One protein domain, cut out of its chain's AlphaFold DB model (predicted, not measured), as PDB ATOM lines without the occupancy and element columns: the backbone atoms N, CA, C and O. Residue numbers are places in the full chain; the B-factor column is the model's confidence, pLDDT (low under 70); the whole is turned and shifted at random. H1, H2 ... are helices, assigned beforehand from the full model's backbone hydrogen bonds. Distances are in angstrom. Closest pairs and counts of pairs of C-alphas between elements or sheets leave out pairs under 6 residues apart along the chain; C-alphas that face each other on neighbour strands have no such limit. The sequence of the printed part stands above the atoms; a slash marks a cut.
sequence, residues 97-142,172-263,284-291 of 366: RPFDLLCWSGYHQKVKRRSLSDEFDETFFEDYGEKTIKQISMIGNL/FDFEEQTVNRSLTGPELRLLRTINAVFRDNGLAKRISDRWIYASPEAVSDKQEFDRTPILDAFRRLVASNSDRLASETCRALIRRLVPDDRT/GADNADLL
ATOM      1  N   ARG A  97     -24.615  34.852 -11.614       90.19
ATOM      2  CA  ARG A  97     -25.963  35.405 -11.515       90.19
ATOM      3  C   ARG A  97     -26.084  36.550 -12.527       90.19
ATOM      4  O   ARG A  97     -25.102  37.276 -12.654       90.19
ATOM      5  N   PRO A  98     -27.239  36.754 -13.190       93.50
ATOM      6  CA  PRO A  98     -27.464  37.917 -14.052       93.50
ATOM      7  C   PRO A  98     -27.041  39.231 -13.384       93.50
ATOM      8  O   PRO A  98     -27.234  39.402 -12.174       93.50
ATOM      9  N   PHE A  99     -26.419  40.126 -14.156       95.56
ATOM     10  CA  PHE A  99     -25.728  41.303 -13.627       95.56
ATOM     11  C   PHE A  99     -26.673  42.258 -12.899       95.56
ATOM     12  O   PHE A  99     -26.331  42.748 -11.832       95.56
ATOM     13  N   ASP A 100     -27.875  42.466 -13.423       92.81
ATOM     14  CA  ASP A 100     -28.932  43.257 -12.793       92.81
ATOM     15  C   ASP A 100     -29.265  42.750 -11.381       92.81
ATOM     16  O   ASP A 100     -29.252  43.500 -10.402       92.81
ATOM     17  N   LEU A 101     -29.464  41.439 -11.245       90.88
ATOM     18  CA  LEU A 101     -29.771  40.808  -9.970       90.88
ATOM     19  C   LEU A 101     -28.559  40.786  -9.024       90.88
ATOM     20  O   LEU A 101     -28.730  40.900  -7.806       90.88
ATOM     21  N   LEU A 102     -27.353  40.594  -9.560       92.06
ATOM     22  CA  LEU A 102     -26.102  40.643  -8.803       92.06
ATOM     23  C   LEU A 102     -25.847  42.057  -8.262       92.06
ATOM     24  O   LEU A 102     -25.603  42.212  -7.066       92.06
ATOM     25  N   CYS A 103     -25.975  43.070  -9.118       94.50
ATOM     26  CA  CYS A 103     -25.800  44.484  -8.801       94.50
ATOM     27  C   CYS A 103     -26.799  44.934  -7.730       94.50
ATOM     28  O   CYS A 103     -26.385  45.483  -6.707       94.50
ATOM     29  N   TRP A 104     -28.083  44.582  -7.881       92.38
ATOM     30  CA  TRP A 104     -29.112  44.850  -6.869       92.38
ATOM     31  C   TRP A 104     -28.780  44.205  -5.520       92.38
ATOM     32  O   TRP A 104     -28.797  44.845  -4.469       92.38
ATOM     33  N   SER A 105     -28.396  42.928  -5.534       90.62
ATOM     34  CA  SER A 105     -27.981  42.230  -4.316       90.62
ATOM     35  C   SER A 105     -26.759  42.892  -3.666       90.62
ATOM     36  O   SER A 105     -26.707  43.021  -2.442       90.62
ATOM     37  N   GLY A 106     -25.788  43.330  -4.470       93.44
ATOM     38  CA  GLY A 106     -24.603  44.055  -4.022       93.44
ATOM     39  C   GLY A 106     -24.933  45.414  -3.404       93.44
ATOM     40  O   GLY A 106     -24.372  45.762  -2.364       93.44
ATOM     41  N   TYR A 107     -25.885  46.148  -3.984       95.44
ATOM     42  CA  TYR A 107     -26.408  47.399  -3.434       95.44
ATOM     43  C   TYR A 107     -26.992  47.198  -2.038       95.44
ATOM     44  O   TYR A 107     -26.539  47.833  -1.084       95.44
ATOM     45  N   HIS A 108     -27.891  46.225  -1.871       94.69
ATOM     46  CA  HIS A 108     -28.441  45.900  -0.555       94.69
ATOM     47  C   HIS A 108     -27.356  45.526   0.460       94.69
ATOM     48  O   HIS A 108     -27.457  45.913   1.621       94.69
ATOM     49  N   GLN A 109     -26.304  44.802   0.066       94.19
ATOM     50  CA  GLN A 109     -25.198  44.507   0.986       94.19
ATOM     51  C   GLN A 109     -24.413  45.771   1.368       94.19
ATOM     52  O   GLN A 109     -24.087  45.939   2.544       94.19
ATOM     53  N   LYS A 110     -24.169  46.701   0.435       96.75
ATOM     54  CA  LYS A 110     -23.558  48.003   0.760       96.75
ATOM     55  C   LYS A 110     -24.443  48.815   1.726       96.75
ATOM     56  O   LYS A 110     -23.915  49.378   2.682       96.75
ATOM     57  N   VAL A 111     -25.771  48.795   1.582       95.94
ATOM     58  CA  VAL A 111     -26.691  49.452   2.536       95.94
ATOM     59  C   VAL A 111     -26.678  48.754   3.908       95.94
ATOM     60  O   VAL A 111     -26.490  49.413   4.929       95.94
ATOM     61  N   LYS A 112     -26.819  47.420   3.949       95.25
ATOM     62  CA  LYS A 112     -26.915  46.624   5.192       95.25
ATOM     63  C   LYS A 112     -25.613  46.554   5.991       95.25
ATOM     64  O   LYS A 112     -25.655  46.353   7.202       95.25
ATOM     65  N   ARG A 113     -24.458  46.606   5.319       94.19
ATOM     66  CA  ARG A 113     -23.149  46.266   5.914       94.19
ATOM     67  C   ARG A 113     -22.138  47.404   5.868       94.19
ATOM     68  O   ARG A 113     -21.199  47.398   6.661       94.19
ATOM     69  N   ARG A 114     -22.298  48.348   4.938       94.94
ATOM     70  CA  ARG A 114     -21.367  49.466   4.706       94.94
ATOM     71  C   ARG A 114     -22.029  50.838   4.873       94.94
ATOM     72  O   ARG A 114     -21.469  51.844   4.455       94.94
ATOM     73  N   SER A 115     -23.219  50.871   5.476       92.88
ATOM     74  CA  SER A 115     -24.000  52.085   5.726       92.88
ATOM     75  C   SER A 115     -24.180  52.987   4.494       92.88
ATOM     76  O   SER A 115     -24.168  54.209   4.608       92.88
ATOM     77  N   LEU A 116     -24.329  52.407   3.298       95.88
ATOM     78  CA  LEU A 116     -24.604  53.195   2.095       95.88
ATOM     79  C   LEU A 116     -25.974  53.881   2.217       95.88
ATOM     80  O   LEU A 116     -26.962  53.233   2.574       95.88
ATOM     81  N   SER A 117     -26.026  55.177   1.912       90.69
ATOM     82  CA  SER A 117     -27.258  55.982   1.886       90.69
ATOM     83  C   SER A 117     -27.693  56.395   0.480       90.69
ATOM     84  O   SER A 117     -28.866  56.713   0.279       90.69
ATOM     85  N   ASP A 118     -26.775  56.382  -0.483       89.06
ATOM     86  CA  ASP A 118     -27.011  56.868  -1.846       89.06
ATOM     87  C   ASP A 118     -28.046  56.019  -2.593       89.06
ATOM     88  O   ASP A 118     -28.362  54.893  -2.188       89.06
ATOM     89  N   GLU A 119     -28.630  56.587  -3.647       89.38
ATOM     90  CA  GLU A 119     -29.619  55.904  -4.483       89.38
ATOM     91  C   GLU A 119     -29.000  54.767  -5.299       89.38
ATOM     92  O   GLU A 119     -27.783  54.647  -5.441       89.38
ATOM     93  N   PHE A 120     -29.864  53.877  -5.781       91.62
ATOM     94  CA  PHE A 120     -29.477  52.848  -6.731       91.62
ATOM     95  C   PHE A 120     -29.585  53.440  -8.140       91.62
ATOM     96  O   PHE A 120     -30.646  53.380  -8.758       91.62
ATOM     97  N   ASP A 121     -28.505  54.068  -8.599       91.50
ATOM     98  CA  ASP A 121     -28.456  54.855  -9.831       91.50
ATOM     99  C   ASP A 121     -27.346  54.396 -10.797       91.50
ATOM    100  O   ASP A 121     -26.577  53.473 -10.524       91.50
ATOM    101  N   GLU A 122     -27.250  55.062 -11.948       93.06
ATOM    102  CA  GLU A 122     -26.265  54.741 -12.984       93.06
ATOM    103  C   GLU A 122     -24.818  54.814 -12.480       93.06
ATOM    104  O   GLU A 122     -24.014  53.943 -12.814       93.06
ATOM    105  N   THR A 123     -24.504  55.765 -11.593       95.19
ATOM    106  CA  THR A 123     -23.164  55.878 -10.991       95.19
ATOM    107  C   THR A 123     -22.832  54.622 -10.189       95.19
ATOM    108  O   THR A 123     -21.723  54.084 -10.275       95.19
ATOM    109  N   PHE A 124     -23.805  54.106  -9.432       95.25
ATOM    110  CA  PHE A 124     -23.645  52.845  -8.723       95.25
ATOM    111  C   PHE A 124     -23.439  51.666  -9.679       95.25
ATOM    112  O   PHE A 124     -22.557  50.831  -9.440       95.25
ATOM    113  N   PHE A 125     -24.260  51.563 -10.732       94.31
ATOM    114  CA  PHE A 125     -24.199  50.447 -11.683       94.31
ATOM    115  C   PHE A 125     -22.850  50.419 -12.399       94.31
ATOM    116  O   PHE A 125     -22.291  49.338 -12.585       94.31
ATOM    117  N   GLU A 126     -22.311  51.588 -12.751       96.06
ATOM    118  CA  GLU A 126     -21.016  51.720 -13.412       96.06
ATOM    119  C   GLU A 126     -19.855  51.331 -12.479       96.06
ATOM    120  O   GLU A 126     -19.070  50.459 -12.851       96.06
ATOM    121  N   ASP A 127     -19.800  51.831 -11.231       96.81
ATOM    122  CA  ASP A 127     -18.790  51.402 -10.232       96.81
ATOM    123  C   ASP A 127     -18.831  49.883  -9.996       96.81
ATOM    124  O   ASP A 127     -17.805  49.192  -9.943       96.81
ATOM    125  N   TYR A 128     -20.038  49.338  -9.844       96.88
ATOM    126  CA  TYR A 128     -20.220  47.908  -9.624       96.88
ATOM    127  C   TYR A 128     -19.850  47.093 -10.874       96.88
ATOM    128  O   TYR A 128     -19.233  46.023 -10.781       96.88
ATOM    129  N   GLY A 129     -20.184  47.614 -12.052       97.56
ATOM    130  CA  GLY A 129     -19.849  47.051 -13.350       97.56
ATOM    131  C   GLY A 129     -18.345  46.994 -13.576       97.56
ATOM    132  O   GLY A 129     -17.836  45.933 -13.923       97.56
ATOM    133  N   GLU A 130     -17.601  48.064 -13.294       97.38
ATOM    134  CA  GLU A 130     -16.139  48.087 -13.429       97.38
ATOM    135  C   GLU A 130     -15.454  47.020 -12.570       97.38
ATOM    136  O   GLU A 130     -14.532  46.332 -13.026       97.38
ATOM    137  N   LYS A 131     -15.922  46.840 -11.329       95.44
ATOM    138  CA  LYS A 131     -15.451  45.760 -10.448       95.44
ATOM    139  C   LYS A 131     -15.736  44.399 -11.071       95.44
ATOM    140  O   LYS A 131     -14.837  43.569 -11.155       95.44
ATOM    141  N   THR A 132     -16.944  44.208 -11.591       96.81
ATOM    142  CA  THR A 132     -17.346  42.963 -12.258       96.81
ATOM    143  C   THR A 132     -16.504  42.693 -13.516       96.81
ATOM    144  O   THR A 132     -16.053  41.570 -13.720       96.81
ATOM    145  N   ILE A 133     -16.181  43.713 -14.319       97.38
ATOM    146  CA  ILE A 133     -15.304  43.597 -15.499       97.38
ATOM    147  C   ILE A 133     -13.901  43.120 -15.108       97.38
ATOM    148  O   ILE A 133     -13.336  42.254 -15.780       97.38
ATOM    149  N   LYS A 134     -13.343  43.632 -14.001       95.31
ATOM    150  CA  LYS A 134     -12.051  43.161 -13.470       95.31
ATOM    151  C   LYS A 134     -12.112  41.677 -13.095       95.31
ATOM    152  O   LYS A 134     -11.195  40.938 -13.445       95.31
ATOM    153  N   GLN A 135     -13.200  41.232 -12.462       95.50
ATOM    154  CA  GLN A 135     -13.405  39.823 -12.103       95.50
ATOM    155  C   GLN A 135     -13.539  38.928 -13.342       95.50
ATOM    156  O   GLN A 135     -12.872  37.900 -13.418       95.50
ATOM    157  N   ILE A 136     -14.334  39.334 -14.341       97.12
ATOM    158  CA  ILE A 136     -14.484  38.589 -15.604       97.12
ATOM    159  C   ILE A 136     -13.135  38.459 -16.303       97.12
ATOM    160  O   ILE A 136     -12.771  37.364 -16.719       97.12
ATOM    161  N   SER A 137     -12.381  39.556 -16.404       96.38
ATOM    162  CA  SER A 137     -11.063  39.551 -17.036       96.38
ATOM    163  C   SER A 137     -10.076  38.655 -16.280       96.38
ATOM    164  O   SER A 137      -9.337  37.909 -16.912       96.38
ATOM    165  N   MET A 138     -10.083  38.667 -14.942       95.19
ATOM    166  CA  MET A 138      -9.250  37.764 -14.141       95.19
ATOM    167  C   MET A 138      -9.620  36.298 -14.401       95.19
ATOM    168  O   MET A 138      -8.761  35.529 -14.821       95.19
ATOM    169  N   ILE A 139     -10.900  35.939 -14.244       96.44
ATOM    170  CA  ILE A 139     -11.398  34.564 -14.407       96.44
ATOM    171  C   ILE A 139     -11.166  34.059 -15.832       96.44
ATOM    172  O   ILE A 139     -10.718  32.933 -16.039       96.44
ATOM    173  N   GLY A 140     -11.452  34.891 -16.831       95.94
ATOM    174  CA  GLY A 140     -11.354  34.505 -18.230       95.94
ATOM    175  C   GLY A 140      -9.929  34.358 -18.755       95.94
ATOM    176  O   GLY A 140      -9.767  33.852 -19.865       95.94
ATOM    177  N   ASN A 141      -8.926  34.770 -17.978       93.88
ATOM    178  CA  ASN A 141      -7.506  34.581 -18.272       93.88
ATOM    179  C   ASN A 141      -6.845  33.531 -17.361       93.88
ATOM    180  O   ASN A 141      -5.621  33.384 -17.390       93.88
ATOM    181  N   LEU A 142      -7.618  32.802 -16.546       94.38
ATOM    182  CA  LEU A 142      -7.063  31.727 -15.730       94.38
ATOM    183  C   LEU A 142      -6.567  30.578 -16.620       94.38
ATOM    184  O   LEU A 142      -7.226  30.221 -17.596       94.38
ATOM    185  N   PHE A 172     -30.686  16.762   2.016       74.38
ATOM    186  CA  PHE A 172     -30.063  17.207   3.250       74.38
ATOM    187  C   PHE A 172     -31.083  18.027   4.020       74.38
ATOM    188  O   PHE A 172     -31.626  19.001   3.486       74.38
ATOM    189  N   ASP A 173     -31.297  17.651   5.274       70.88
ATOM    190  CA  ASP A 173     -32.049  18.465   6.210       70.88
ATOM    191  C   ASP A 173     -31.121  19.559   6.728       70.88
ATOM    192  O   ASP A 173     -30.148  19.317   7.442       70.88
ATOM    193  N   PHE A 174     -31.382  20.782   6.284       71.94
ATOM    194  CA  PHE A 174     -30.659  21.953   6.746       71.94
ATOM    195  C   PHE A 174     -31.358  22.511   7.980       71.94
ATOM    196  O   PHE A 174     -32.419  23.130   7.873       71.94
ATOM    197  N   GLU A 175     -30.745  22.325   9.139       67.38
ATOM    198  CA  GLU A 175     -31.173  22.957  10.382       67.38
ATOM    199  C   GLU A 175     -30.597  24.385  10.471       67.38
ATOM    200  O   GLU A 175     -29.527  24.672   9.934       67.38
ATOM    201  N   GLU A 176     -31.329  25.303  11.109       65.88
ATOM    202  CA  GLU A 176     -30.842  26.655  11.452       65.88
ATOM    203  C   GLU A 176     -30.347  27.513  10.265       65.88
ATOM    204  O   GLU A 176     -29.362  28.252  10.354       65.88
ATOM    205  N   GLN A 177     -31.055  27.466   9.130       68.12
ATOM    206  CA  GLN A 177     -30.688  28.270   7.964       68.12
ATOM    207  C   GLN A 177     -30.670  29.774   8.277       68.12
ATOM    208  O   GLN A 177     -31.675  30.388   8.637       68.12
ATOM    209  N   THR A 178     -29.514  30.397   8.051       71.06
ATOM    210  CA  THR A 178     -29.385  31.853   8.097       71.06
ATOM    211  C   THR A 178     -30.204  32.489   6.975       71.06
ATOM    212  O   THR A 178     -30.017  32.192   5.792       71.06
ATOM    213  N   VAL A 179     -31.058  33.446   7.330       80.12
ATOM    214  CA  VAL A 179     -31.878  34.175   6.363       80.12
ATOM    215  C   VAL A 179     -31.099  35.381   5.841       80.12
ATOM    216  O   VAL A 179     -30.831  36.336   6.565       80.12
ATOM    217  N   ASN A 180     -30.736  35.361   4.558       82.31
ATOM    218  CA  ASN A 180     -30.049  36.471   3.888       82.31
ATOM    219  C   ASN A 180     -30.875  37.002   2.713       82.31
ATOM    220  O   ASN A 180     -30.493  36.878   1.547       82.31
ATOM    221  N   ARG A 181     -32.028  37.598   3.021       88.94
ATOM    222  CA  ARG A 181     -32.855  38.274   2.018       88.94
ATOM    223  C   ARG A 181     -32.394  39.712   1.757       88.94
ATOM    224  O   ARG A 181     -31.721  40.350   2.580       88.94
ATOM    225  N   SER A 182     -32.759  40.224   0.585       90.25
ATOM    226  CA  SER A 182     -32.786  41.668   0.343       90.25
ATOM    227  C   SER A 182     -33.842  42.323   1.240       90.25
ATOM    228  O   SER A 182     -34.768  41.666   1.721       90.25
ATOM    229  N   LEU A 183     -33.664  43.617   1.488       91.06
ATOM    230  CA  LEU A 183     -34.623  44.422   2.242       91.06
ATOM    231  C   LEU A 183     -35.891  44.638   1.405       91.06
ATOM    232  O   LEU A 183     -35.809  44.692   0.176       91.06
ATOM    233  N   THR A 184     -37.039  44.766   2.061       90.25
ATOM    234  CA  THR A 184     -38.264  45.269   1.420       90.25
ATOM    235  C   THR A 184     -38.080  46.735   1.013       90.25
ATOM    236  O   THR A 184     -37.162  47.402   1.504       90.25
ATOM    237  N   GLY A 185     -38.940  47.261   0.138       85.44
ATOM    238  CA  GLY A 185     -38.903  48.675  -0.251       85.44
ATOM    239  C   GLY A 185     -38.904  49.629   0.958       85.44
ATOM    240  O   GLY A 185     -38.008  50.474   1.070       85.44
ATOM    241  N   PRO A 186     -39.837  49.476   1.922       84.56
ATOM    242  CA  PRO A 186     -39.849  50.281   3.143       84.56
ATOM    243  C   PRO A 186     -38.594  50.135   4.015       84.56
ATOM    244  O   PRO A 186     -38.034  51.143   4.447       84.56
ATOM    245  N   GLU A 187     -38.109  48.908   4.237       92.25
ATOM    246  CA  GLU A 187     -36.873  48.659   4.994       92.25
ATOM    247  C   GLU A 187     -35.663  49.327   4.328       92.25
ATOM    248  O   GLU A 187     -34.853  49.970   4.995       92.25
ATOM    249  N   LEU A 188     -35.536  49.198   3.004       91.38
ATOM    250  CA  LEU A 188     -34.442  49.782   2.237       91.38
ATOM    251  C   LEU A 188     -34.452  51.308   2.342       91.38
ATOM    252  O   LEU A 188     -33.422  51.901   2.668       91.38
ATOM    253  N   ARG A 189     -35.612  51.937   2.106       84.69
ATOM    254  CA  ARG A 189     -35.775  53.394   2.218       84.69
ATOM    255  C   ARG A 189     -35.430  53.880   3.624       84.69
ATOM    256  O   ARG A 189     -34.620  54.792   3.771       84.69
ATOM    257  N   LEU A 190     -35.969  53.229   4.655       84.12
ATOM    258  CA  LEU A 190     -35.720  53.618   6.041       84.12
ATOM    259  C   LEU A 190     -34.247  53.446   6.437       84.12
ATOM    260  O   LEU A 190     -33.672  54.344   7.056       84.12
ATOM    261  N   LEU A 191     -33.608  52.330   6.067       91.06
ATOM    262  CA  LEU A 191     -32.204  52.100   6.414       91.06
ATOM    263  C   LEU A 191     -31.273  53.100   5.739       91.06
ATOM    264  O   LEU A 191     -30.322  53.548   6.369       91.06
ATOM    265  N   ARG A 192     -31.550  53.484   4.489       91.81
ATOM    266  CA  ARG A 192     -30.780  54.523   3.790       91.81
ATOM    267  C   ARG A 192     -30.881  55.873   4.493       91.81
ATOM    268  O   ARG A 192     -29.855  56.527   4.676       91.81
ATOM    269  N   THR A 193     -32.074  56.253   4.953       79.88
ATOM    270  CA  THR A 193     -32.269  57.471   5.754       79.88
ATOM    271  C   THR A 193     -31.464  57.415   7.048       79.88
ATOM    272  O   THR A 193     -30.743  58.356   7.372       79.88
ATOM    273  N   ILE A 194     -31.513  56.291   7.767       81.50
ATOM    274  CA  ILE A 194     -30.721  56.081   8.990       81.50
ATOM    275  C   ILE A 194     -29.219  56.162   8.677       81.50
ATOM    276  O   ILE A 194     -28.473  56.852   9.373       81.50
ATOM    277  N   ASN A 195     -28.770  55.514   7.607       88.81
ATOM    278  CA  ASN A 195     -27.379  55.521   7.169       88.81
ATOM    279  C   ASN A 195     -26.878  56.935   6.846       88.81
ATOM    280  O   ASN A 195     -25.756  57.275   7.224       88.81
ATOM    281  N   ALA A 196     -27.712  57.779   6.228       80.44
ATOM    282  CA  ALA A 196     -27.373  59.171   5.925       80.44
ATOM    283  C   ALA A 196     -27.068  59.988   7.195       80.44
ATOM    284  O   ALA A 196     -26.200  60.865   7.168       80.44
ATOM    285  N   VAL A 197     -27.755  59.672   8.301       75.62
ATOM    286  CA  VAL A 197     -27.594  60.330   9.606       75.62
ATOM    287  C   VAL A 197     -26.372  59.803  10.355       75.62
ATOM    288  O   VAL A 197     -25.516  60.584  10.765       75.62
ATOM    289  N   PHE A 198     -26.305  58.486  10.565       79.56
ATOM    290  CA  PHE A 198     -25.368  57.893  11.524       79.56
ATOM    291  C   PHE A 198     -24.055  57.434  10.895       79.56
ATOM    292  O   PHE A 198     -23.039  57.432  11.583       79.56
ATOM    293  N   ARG A 199     -24.065  57.043   9.611       85.38
ATOM    294  CA  ARG A 199     -22.887  56.532   8.883       85.38
ATOM    295  C   ARG A 199     -22.122  55.448   9.664       85.38
ATOM    296  O   ARG A 199     -20.894  55.421   9.685       85.38
ATOM    297  N   ASP A 200     -22.871  54.578  10.341       86.31
ATOM    298  CA  ASP A 200     -22.347  53.536  11.224       86.31
ATOM    299  C   ASP A 200     -22.678  52.145  10.658       86.31
ATOM    300  O   ASP A 200     -23.830  51.700  10.645       86.31
ATOM    301  N   ASN A 201     -21.637  51.439  10.208       92.44
ATOM    302  CA  ASN A 201     -21.734  50.085   9.652       92.44
ATOM    303  C   ASN A 201     -22.311  49.069  10.649       92.44
ATOM    304  O   ASN A 201     -23.068  48.174  10.265       92.44
ATOM    305  N   GLY A 202     -21.941  49.182  11.927       89.69
ATOM    306  CA  GLY A 202     -22.391  48.278  12.979       89.69
ATOM    307  C   GLY A 202     -23.867  48.484  13.300       89.69
ATOM    308  O   GLY A 202     -24.597  47.507  13.471       89.69
ATOM    309  N   LEU A 203     -24.319  49.737  13.337       88.00
ATOM    310  CA  LEU A 203     -25.730  50.081  13.486       88.00
ATOM    311  C   LEU A 203     -26.555  49.560  12.303       88.00
ATOM    312  O   LEU A 203     -27.540  48.856  12.523       88.00
ATOM    313  N   ALA A 204     -26.121  49.836  11.068       94.00
ATOM    314  CA  ALA A 204     -26.792  49.365   9.856       94.00
ATOM    315  C   ALA A 204     -26.952  47.836   9.858       94.00
ATOM    316  O   ALA A 204     -28.033  47.311   9.571       94.00
ATOM    317  N   LYS A 205     -25.894  47.120  10.266       94.25
ATOM    318  CA  LYS A 205     -25.908  45.661  10.412       94.25
ATOM    319  C   LYS A 205     -26.942  45.202  11.436       94.25
ATOM    320  O   LYS A 205     -27.752  44.345  11.107       94.25
ATOM    321  N   ARG A 206     -26.933  45.755  12.655       92.81
ATOM    322  CA  ARG A 206     -27.861  45.336  13.723       92.81
ATOM    323  C   ARG A 206     -29.321  45.573  13.349       92.81
ATOM    324  O   ARG A 206     -30.141  44.687  13.557       92.81
ATOM    325  N   ILE A 207     -29.629  46.734  12.769       93.38
ATOM    326  CA  ILE A 207     -30.992  47.081  12.345       93.38
ATOM    327  C   ILE A 207     -31.461  46.143  11.232       93.38
ATOM    328  O   ILE A 207     -32.514  45.523  11.357       93.38
ATOM    329  N   SER A 208     -30.661  45.998  10.171       95.12
ATOM    330  CA  SER A 208     -31.033  45.140   9.043       95.12
ATOM    331  C   SER A 208     -31.159  43.669   9.429       95.12
ATOM    332  O   SER A 208     -32.113  43.028   9.002       95.12
ATOM    333  N   ASP A 209     -30.251  43.137  10.256       92.94
ATOM    334  CA  ASP A 209     -30.362  41.763  10.761       92.94
ATOM    335  C   ASP A 209     -31.663  41.599  11.557       92.94
ATOM    336  O   ASP A 209     -32.424  40.668  11.309       92.94
ATOM    337  N   ARG A 210     -31.969  42.541  12.456       92.62
ATOM    338  CA  ARG A 210     -33.181  42.487  13.277       92.62
ATOM    339  C   ARG A 210     -34.463  42.467  12.442       92.62
ATOM    340  O   ARG A 210     -35.343  41.664  12.735       92.62
ATOM    341  N   TRP A 211     -34.571  43.302  11.410       93.38
ATOM    342  CA  TRP A 211     -35.733  43.291  10.513       93.38
ATOM    343  C   TRP A 211     -35.830  42.001   9.693       93.38
ATOM    344  O   TRP A 211     -36.909  41.424   9.571       93.38
ATOM    345  N   ILE A 212     -34.695  41.503   9.192       91.50
ATOM    346  CA  ILE A 212     -34.645  40.249   8.435       91.50
ATOM    347  C   ILE A 212     -35.128  39.074   9.286       91.50
ATOM    348  O   ILE A 212     -35.960  38.304   8.819       91.50
ATOM    349  N   TYR A 213     -34.668  38.959  10.533       89.44
ATOM    350  CA  TYR A 213     -35.087  37.873  11.423       89.44
ATOM    351  C   TYR A 213     -36.503  38.047  11.985       89.44
ATOM    352  O   TYR A 213     -37.135  37.049  12.319       89.44
ATOM    353  N   ALA A 214     -37.023  39.275  12.068       89.69
ATOM    354  CA  ALA A 214     -38.417  39.514  12.445       89.69
ATOM    355  C   ALA A 214     -39.404  39.056  11.354       89.69
ATOM    356  O   ALA A 214     -40.502  38.603  11.669       89.69
ATOM    357  N   SER A 215     -39.004  39.147  10.081       89.12
ATOM    358  CA  SER A 215     -39.823  38.743   8.932       89.12
ATOM    359  C   SER A 215     -38.960  38.022   7.887       89.12
ATOM    360  O   SER A 215     -38.596  38.625   6.870       89.12
ATOM    361  N   PRO A 216     -38.589  36.748   8.115       87.12
ATOM    362  CA  PRO A 216     -37.630  36.037   7.267       87.12
ATOM    363  C   PRO A 216     -38.143  35.755   5.850       87.12
ATOM    364  O   PRO A 216     -37.369  35.808   4.894       87.12
ATOM    365  N   GLU A 217     -39.453  35.554   5.705       86.50
ATOM    366  CA  GLU A 217     -40.110  35.261   4.424       86.50
ATOM    367  C   GLU A 217     -40.501  36.512   3.626       86.50
ATOM    368  O   GLU A 217     -41.016  36.401   2.512       86.50
ATOM    369  N   ALA A 218     -40.258  37.713   4.165       86.00
ATOM    370  CA  ALA A 218     -40.604  38.945   3.471       86.00
ATOM    371  C   ALA A 218     -39.867  39.034   2.125       86.00
ATOM    372  O   ALA A 218     -38.661  38.781   2.011       86.00
ATOM    373  N   VAL A 219     -40.602  39.397   1.080       80.06
ATOM    374  CA  VAL A 219     -40.069  39.457  -0.277       80.06
ATOM    375  C   VAL A 219     -39.655  40.893  -0.572       80.06
ATOM    376  O   VAL A 219     -40.442  41.820  -0.450       80.06
ATOM    377  N   SER A 220     -38.394  41.075  -0.954       74.06
ATOM    378  CA  SER A 220     -37.940  42.317  -1.581       74.06
ATOM    379  C   SER A 220     -38.652  42.458  -2.921       74.06
ATOM    380  O   SER A 220     -38.614  41.506  -3.708       74.06
ATOM    381  N   ASP A 221     -39.304  43.596  -3.168       64.75
ATOM    382  CA  ASP A 221     -40.042  43.855  -4.402       64.75
ATOM    383  C   ASP A 221     -39.106  43.737  -5.607       64.75
ATOM    384  O   ASP A 221     -38.398  44.659  -5.997       64.75
ATOM    385  N   LYS A 222     -39.094  42.562  -6.244       54.88
ATOM    386  CA  LYS A 222     -38.266  42.308  -7.435       54.88
ATOM    387  C   LYS A 222     -38.697  43.147  -8.644       54.88
ATOM    388  O   LYS A 222     -38.020  43.104  -9.664       54.88
ATOM    389  N   GLN A 223     -39.820  43.857  -8.537       51.97
ATOM    390  CA  GLN A 223     -40.342  44.790  -9.533       51.97
ATOM    391  C   GLN A 223     -39.883  46.245  -9.315       51.97
ATOM    392  O   GLN A 223     -40.228  47.086 -10.135       51.97
ATOM    393  N   GLU A 224     -39.113  46.566  -8.265       55.59
ATOM    394  CA  GLU A 224     -38.811  47.969  -7.911       55.59
ATOM    395  C   GLU A 224     -37.768  48.670  -8.801       55.59
ATOM    396  O   GLU A 224     -37.672  49.893  -8.726       55.59
ATOM    397  N   PHE A 225     -37.000  47.970  -9.651       69.00
ATOM    398  CA  PHE A 225     -36.011  48.638 -10.509       69.00
ATOM    399  C   PHE A 225     -36.113  48.249 -11.987       69.00
ATOM    400  O   PHE A 225     -36.247  47.078 -12.351       69.00
ATOM    401  N   ASP A 226     -36.000  49.259 -12.852       82.69
ATOM    402  CA  ASP A 226     -35.832  49.057 -14.285       82.69
ATOM    403  C   ASP A 226     -34.450  48.447 -14.547       82.69
ATOM    404  O   ASP A 226     -33.409  49.019 -14.215       82.69
ATOM    405  N   ARG A 227     -34.436  47.248 -15.131       89.31
ATOM    406  CA  ARG A 227     -33.193  46.521 -15.434       89.31
ATOM    407  C   ARG A 227     -32.481  47.092 -16.656       89.31
ATOM    408  O   ARG A 227     -31.283  46.863 -16.818       89.31
ATOM    409  N   THR A 228     -33.212  47.798 -17.514       89.94
ATOM    410  CA  THR A 228     -32.721  48.363 -18.773       89.94
ATOM    411  C   THR A 228     -31.497  49.257 -18.562       89.94
ATOM    412  O   THR A 228     -30.448  48.913 -19.108       89.94
ATOM    413  N   PRO A 229     -31.533  50.310 -17.714       91.88
ATOM    414  CA  PRO A 229     -30.369  51.169 -17.494       91.88
ATOM    415  C   PRO A 229     -29.164  50.410 -16.922       91.88
ATOM    416  O   PRO A 229     -28.028  50.693 -17.290       91.88
ATOM    417  N   ILE A 230     -29.394  49.401 -16.078       93.06
ATOM    418  CA  ILE A 230     -28.325  48.603 -15.459       93.06
ATOM    419  C   ILE A 230     -27.615  47.745 -16.505       93.06
ATOM    420  O   ILE A 230     -26.384  47.716 -16.576       93.06
ATOM    421  N   LEU A 231     -28.394  47.029 -17.321       94.12
ATOM    422  CA  LEU A 231     -27.856  46.173 -18.371       94.12
ATOM    423  C   LEU A 231     -27.223  47.005 -19.488       94.12
ATOM    424  O   LEU A 231     -26.192  46.598 -20.016       94.12
ATOM    425  N   ASP A 232     -27.772  48.173 -19.816       93.94
ATOM    426  CA  ASP A 232     -27.195  49.076 -20.812       93.94
ATOM    427  C   ASP A 232     -25.875  49.684 -20.338       93.94
ATOM    428  O   ASP A 232     -24.896  49.650 -21.090       93.94
ATOM    429  N   ALA A 233     -25.797  50.149 -19.088       95.06
ATOM    430  CA  ALA A 233     -24.539  50.590 -18.484       95.06
ATOM    431  C   ALA A 233     -23.482  49.479 -18.534       95.06
ATOM    432  O   ALA A 233     -22.353  49.688 -18.985       95.06
ATOM    433  N   PHE A 234     -23.868  48.254 -18.177       97.44
ATOM    434  CA  PHE A 234     -22.946  47.127 -18.209       97.44
ATOM    435  C   PHE A 234     -22.530  46.718 -19.631       97.44
ATOM    436  O   PHE A 234     -21.356  46.431 -19.867       97.44
ATOM    437  N   ARG A 235     -23.442  46.754 -20.613       96.44
ATOM    438  CA  ARG A 235     -23.121  46.521 -22.035       96.44
ATOM    439  C   ARG A 235     -22.112  47.543 -22.556       96.44
ATOM    440  O   ARG A 235     -21.187  47.151 -23.269       96.44
ATOM    441  N   ARG A 236     -22.241  48.823 -22.182       96.62
ATOM    442  CA  ARG A 236     -21.253  49.859 -22.531       96.62
ATOM    443  C   ARG A 236     -19.886  49.546 -21.930       96.62
ATOM    444  O   ARG A 236     -18.899  49.557 -22.659       96.62
ATOM    445  N   LEU A 237     -19.831  49.175 -20.650       97.69
ATOM    446  CA  LEU A 237     -18.579  48.779 -19.995       97.69
ATOM    447  C   LEU A 237     -17.919  47.569 -20.668       97.69
ATOM    448  O   LEU A 237     -16.703  47.569 -20.868       97.69
ATOM    449  N   VAL A 238     -18.705  46.557 -21.051       97.38
ATOM    450  CA  VAL A 238     -18.217  45.401 -21.818       97.38
ATOM    451  C   VAL A 238     -17.640  45.847 -23.163       97.38
ATOM    452  O   VAL A 238     -16.529  45.442 -23.504       97.38
ATOM    453  N   ALA A 239     -18.350  46.703 -23.902       96.88
ATOM    454  CA  ALA A 239     -17.893  47.214 -25.193       96.88
ATOM    455  C   ALA A 239     -16.582  48.012 -25.068       96.88
ATOM    456  O   ALA A 239     -15.654  47.787 -25.840       96.88
ATOM    457  N   SER A 240     -16.460  48.872 -24.053       97.50
ATOM    458  CA  SER A 240     -15.243  49.649 -23.778       97.50
ATOM    459  C   SER A 240     -14.057  48.806 -23.290       97.50
ATOM    460  O   SER A 240     -12.936  49.306 -23.244       97.50
ATOM    461  N   ASN A 241     -14.275  47.538 -22.924       97.62
ATOM    462  CA  ASN A 241     -13.237  46.610 -22.464       97.62
ATOM    463  C   ASN A 241     -13.087  45.383 -23.389       97.62
ATOM    464  O   ASN A 241     -12.555  44.361 -22.951       97.62
ATOM    465  N   SER A 242     -13.525  45.466 -24.653       94.75
ATOM    466  CA  SER A 242     -13.571  44.333 -25.595       94.75
ATOM    467  C   SER A 242     -12.267  43.537 -25.672       94.75
ATOM    468  O   SER A 242     -12.289  42.308 -25.615       94.75
ATOM    469  N   ASP A 243     -11.128  44.228 -25.726       95.19
ATOM    470  CA  ASP A 243      -9.811  43.602 -25.881       95.19
ATOM    471  C   ASP A 243      -9.432  42.765 -24.651       95.19
ATOM    472  O   ASP A 243      -8.915  41.655 -24.765       95.19
ATOM    473  N   ARG A 244      -9.765  43.262 -23.454       94.94
ATOM    474  CA  ARG A 244      -9.506  42.585 -22.170       94.94
ATOM    475  C   ARG A 244     -10.450  41.412 -21.911       94.94
ATOM    476  O   ARG A 244     -10.191  40.604 -21.017       94.94
ATOM    477  N   LEU A 245     -11.550  41.348 -22.660       96.88
ATOM    478  CA  LEU A 245     -12.642  40.387 -22.510       96.88
ATOM    479  C   LEU A 245     -12.762  39.452 -23.724       96.88
ATOM    480  O   LEU A 245     -13.798  38.821 -23.933       96.88
ATOM    481  N   ALA A 246     -11.698  39.342 -24.522       95.12
ATOM    482  CA  ALA A 246     -11.719  38.617 -25.786       95.12
ATOM    483  C   ALA A 246     -11.728  37.082 -25.647       95.12
ATOM    484  O   ALA A 246     -12.086  36.402 -26.616       95.12
ATOM    485  N   SER A 247     -11.347  36.522 -24.492       96.94
ATOM    486  CA  SER A 247     -11.284  35.064 -24.302       96.94
ATOM    487  C   SER A 247     -12.670  34.409 -24.366       96.94
ATOM    488  O   SER A 247     -13.685  35.036 -24.056       96.94
ATOM    489  N   GLU A 248     -12.736  33.135 -24.765       96.81
ATOM    490  CA  GLU A 248     -14.021  32.418 -24.835       96.81
ATOM    491  C   GLU A 248     -14.685  32.314 -23.454       96.81
ATOM    492  O   GLU A 248     -15.897  32.487 -23.335       96.81
ATOM    493  N   THR A 249     -13.892  32.142 -22.392       97.50
ATOM    494  CA  THR A 249     -14.377  32.156 -21.007       97.50
ATOM    495  C   THR A 249     -14.998  33.506 -20.642       97.50
ATOM    496  O   THR A 249     -16.101  33.533 -20.096       97.50
ATOM    497  N   CYS A 250     -14.362  34.633 -20.996       97.88
ATOM    498  CA  CYS A 250     -14.946  35.967 -20.805       97.88
ATOM    499  C   CYS A 250     -16.299  36.087 -21.520       97.88
ATOM    500  O   CYS A 250     -17.290  36.475 -20.903       97.88
ATOM    501  N   ARG A 251     -16.379  35.695 -22.798       96.19
ATOM    502  CA  ARG A 251     -17.634  35.735 -23.571       96.19
ATOM    503  C   ARG A 251     -18.715  34.852 -22.949       96.19
ATOM    504  O   ARG A 251     -19.873  35.255 -22.877       96.19
ATOM    505  N   ALA A 252     -18.350  33.667 -22.467       96.12
ATOM    506  CA  ALA A 252     -19.273  32.744 -21.817       96.12
ATOM    507  C   ALA A 252     -19.805  33.266 -20.469       96.12
ATOM    508  O   ALA A 252     -20.980  33.038 -20.170       96.12
ATOM    509  N   LEU A 253     -18.987  33.990 -19.693       97.00
ATOM    510  CA  LEU A 253     -19.420  34.704 -18.484       97.00
ATOM    511  C   LEU A 253     -20.385  35.841 -18.845       97.00
ATOM    512  O   LEU A 253     -21.471  35.939 -18.275       97.00
ATOM    513  N   ILE A 254     -20.021  36.665 -19.832       96.75
ATOM    514  CA  ILE A 254     -20.814  37.821 -20.272       96.75
ATOM    515  C   ILE A 254     -22.198  37.388 -20.766       96.75
ATOM    516  O   ILE A 254     -23.184  38.001 -20.373       96.75
ATOM    517  N   ARG A 255     -22.301  36.292 -21.535       94.94
ATOM    518  CA  ARG A 255     -23.593  35.738 -21.996       94.94
ATOM    519  C   ARG A 255     -24.558  35.386 -20.853       94.94
ATOM    520  O   ARG A 255     -25.766  35.434 -21.049       94.94
ATOM    521  N   ARG A 256     -24.044  35.019 -19.674       94.31
ATOM    522  CA  ARG A 256     -24.857  34.706 -18.481       94.31
ATOM    523  C   ARG A 256     -25.159  35.928 -17.624       94.31
ATOM    524  O   ARG A 256     -26.210  35.993 -16.995       94.31
ATOM    525  N   LEU A 257     -24.243  36.892 -17.605       94.88
ATOM    526  CA  LEU A 257     -24.420  38.167 -16.913       94.88
ATOM    527  C   LEU A 257     -25.419  39.076 -17.637       94.88
ATOM    528  O   LEU A 257     -26.192  39.769 -16.982       94.88
ATOM    529  N   VAL A 258     -25.414  39.048 -18.969       91.75
ATOM    530  CA  VAL A 258     -26.306  39.816 -19.845       91.75
ATOM    531  C   VAL A 258     -27.053  38.838 -20.748       91.75
ATOM    532  O   VAL A 258     -26.674  38.661 -21.908       91.75
ATOM    533  N   PRO A 259     -28.083  38.148 -20.231       77.00
ATOM    534  CA  PRO A 259     -28.895  37.287 -21.072       77.00
ATOM    535  C   PRO A 259     -29.628  38.131 -22.124       77.00
ATOM    536  O   PRO A 259     -30.121  39.220 -21.826       77.00
ATOM    537  N   ASP A 260     -29.701  37.632 -23.357       69.94
ATOM    538  CA  ASP A 260     -30.506  38.256 -24.406       69.94
ATOM    539  C   ASP A 260     -31.981  38.300 -23.978       69.94
ATOM    540  O   ASP A 260     -32.536  37.298 -23.524       69.94
ATOM    541  N   ASP A 261     -32.674  39.418 -24.210       58.38
ATOM    542  CA  ASP A 261     -34.105  39.539 -23.877       58.38
ATOM    543  C   ASP A 261     -34.977  38.486 -24.601       58.38
ATOM    544  O   ASP A 261     -36.095  38.188 -24.185       58.38
ATOM    545  N   ARG A 262     -34.442  37.842 -25.649       44.47
ATOM    546  CA  ARG A 262     -35.078  36.713 -26.346       44.47
ATOM    547  C   ARG A 262     -35.004  35.392 -25.570       44.47
ATOM    548  O   ARG A 262     -35.947  34.606 -25.653       44.47
ATOM    549  N   THR A 263     -33.940  35.135 -24.806       40.72
ATOM    550  CA  THR A 263     -33.782  33.901 -24.007       40.72
ATOM    551  C   THR A 263     -34.449  33.995 -22.635       40.72
ATOM    552  O   THR A 263     -34.777  32.962 -22.047       40.72
ATOM    553  N   GLY A 284     -45.074  41.901   5.829       51.28
ATOM    554  CA  GLY A 284     -44.005  42.798   6.265       51.28
ATOM    555  C   GLY A 284     -44.314  43.375   7.646       51.28
ATOM    556  O   GLY A 284     -45.473  43.602   7.981       51.28
ATOM    557  N   ALA A 285     -43.287  43.620   8.464       57.16
ATOM    558  CA  ALA A 285     -43.475  44.428   9.665       57.16
ATOM    559  C   ALA A 285     -44.052  45.799   9.268       57.16
ATOM    560  O   ALA A 285     -43.533  46.433   8.346       57.16
ATOM    561  N   ASP A 286     -45.097  46.251   9.968       69.88
ATOM    562  CA  ASP A 286     -45.661  47.591   9.787       69.88
ATOM    563  C   ASP A 286     -44.531  48.639   9.872       69.88
ATOM    564  O   ASP A 286     -43.572  48.495  10.640       69.88
ATOM    565  N   ASN A 287     -44.626  49.715   9.092       66.62
ATOM    566  CA  ASN A 287     -43.640  50.799   9.071       66.62
ATOM    567  C   ASN A 287     -43.372  51.353  10.482       66.62
ATOM    568  O   ASN A 287     -42.240  51.736  10.797       66.62
ATOM    569  N   ALA A 288     -44.394  51.359  11.344       65.56
ATOM    570  CA  ALA A 288     -44.264  51.726  12.750       65.56
ATOM    571  C   ALA A 288     -43.339  50.770  13.531       65.56
ATOM    572  O   ALA A 288     -42.507  51.221  14.323       65.56
ATOM    573  N   ASP A 289     -43.428  49.465  13.275       76.69
ATOM    574  CA  ASP A 289     -42.586  48.449  13.906       76.69
ATOM    575  C   ASP A 289     -41.145  48.481  13.398       76.69
ATOM    576  O   ASP A 289     -40.210  48.386  14.202       76.69
ATOM    577  N   LEU A 290     -40.938  48.680  12.090       78.81
ATOM    578  CA  LEU A 290     -39.598  48.874  11.521       78.81
ATOM    579  C   LEU A 290     -38.887  50.050  12.194       78.81
ATOM    580  O   LEU A 290     -37.746  49.918  12.656       78.81
ATOM    581  N   LEU A 291     -39.593  51.177  12.304       73.44
ATOM    582  CA  LEU A 291     -39.089  52.391  12.928       73.44
ATOM    583  C   LEU A 291     -38.794  52.178  14.414       73.44
ATOM    584  O   LEU A 291     -37.701  52.512  14.869       73.44
TER     585      LEU A 291
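Overview. This is residues 97 to 142, 172 to 263 and 284 to 291 of the 366 residues of an uncharacterized protein of Prosthecomicrobium hirschii (UniProt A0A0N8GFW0). H1 runs through the middle and bridges two groups of helices: at its beginning sit H2, H5 and H7, with the four-residue H6 by the far end of H2, and at its end sits the hairpin of H3 and H4, with the short H8 by the beginning of H3. Residues 172 to 177 stick out as a free arm. The printed part has 146 residues, with eight named helices in the order H1 to H8 and no named strand, so the class is all helix; the helix packing is mostly crossed, 2 of 7 pairs being at a shallow tilt. It is only just compact, close to loose, with a radius of gyration of the C-alphas of 17.4 A and spans of 51 by 42 by 30 A.

Arrangement. Begin with H2, residues 122 to 140, a hub that touches four helices. It touches H5, residues 227 to 240, closest at the C-alphas of Gly 129 and Phe 234, 5.8 A, at a steep tilt of 51 degrees, the same way. With residues 136 to 140 alone it touches H7, residues 248 to 257, at C-alphas 140 and 250, 4.7 A; their shallow tilt of 34 degrees, opposite ways, is only just short of steep. The same residues of H2 touch H6, residues 242 to 245, at C-alphas 137 and 245, 5.8 A. H2 only just touches the other hub, H1, residues 99 to 114, with 3 pairs of C-alphas within 8 A, closest at C-alphas 128 and 103, 6.6 A. H1 touches H5 with residues 99 to 100 alone, at C-alphas 100 and 227, 6.0 A, about perpendicular at 79 degrees. Move along H1: residues 108 to 112 touch H3, residues 185 to 198, at C-alphas 111 and 192, 6.6 A, and residues 111 to 114 touch H4, residues 201 to 214, at C-alphas 114 and 201, 5.0 A. H3 and H4 form a helical hairpin at a shallow tilt of 25 degrees, closest at C-alphas 195 and 204, 6.7 A. H8, residues 287 to 291, only just touches H3, with 3 pairs of C-alphas within 8 A, closest at C-alphas 287 and 186, 7.1 A. H2 and H4 are apart, as are H3 and H5. Every O i to N i+4 pair is within hydrogen-bond range in H1, H2, H3, H4, H5 and H8, and 5 of 6 are in H7; H6 is too short for such a pair.

Along the chain. Find C-alpha 122 at (-26.265, 54.741, -12.984); from there H2 runs 25.7 A to C-alpha 140 at (-11.354, 34.505, -18.230). H1 measures 20.5 A, H3 20.2 A, H4 19.9 A, H5 20.0 A and H7 14.3 A; H6 and H8 are short. H8 ends at C-alpha 291, (-39.089, 52.391, 12.928).

Size, cuts and confidence. The C-alphas of Asp 243 and Ala 288 are the two farthest apart, 52.4 A. Residues 143 to 171 and 264 to 283 are not printed, and each cut leaves a gap of 33.2 A between C-alphas, 142 to 172 and 263 to 284. The link from H4 to H5 is long, 12 residues. Mean pLDDT of the printed part is 87.5; residues 175 to 177, 221 to 225, 260 to 263 and 284 to 288 are under 70.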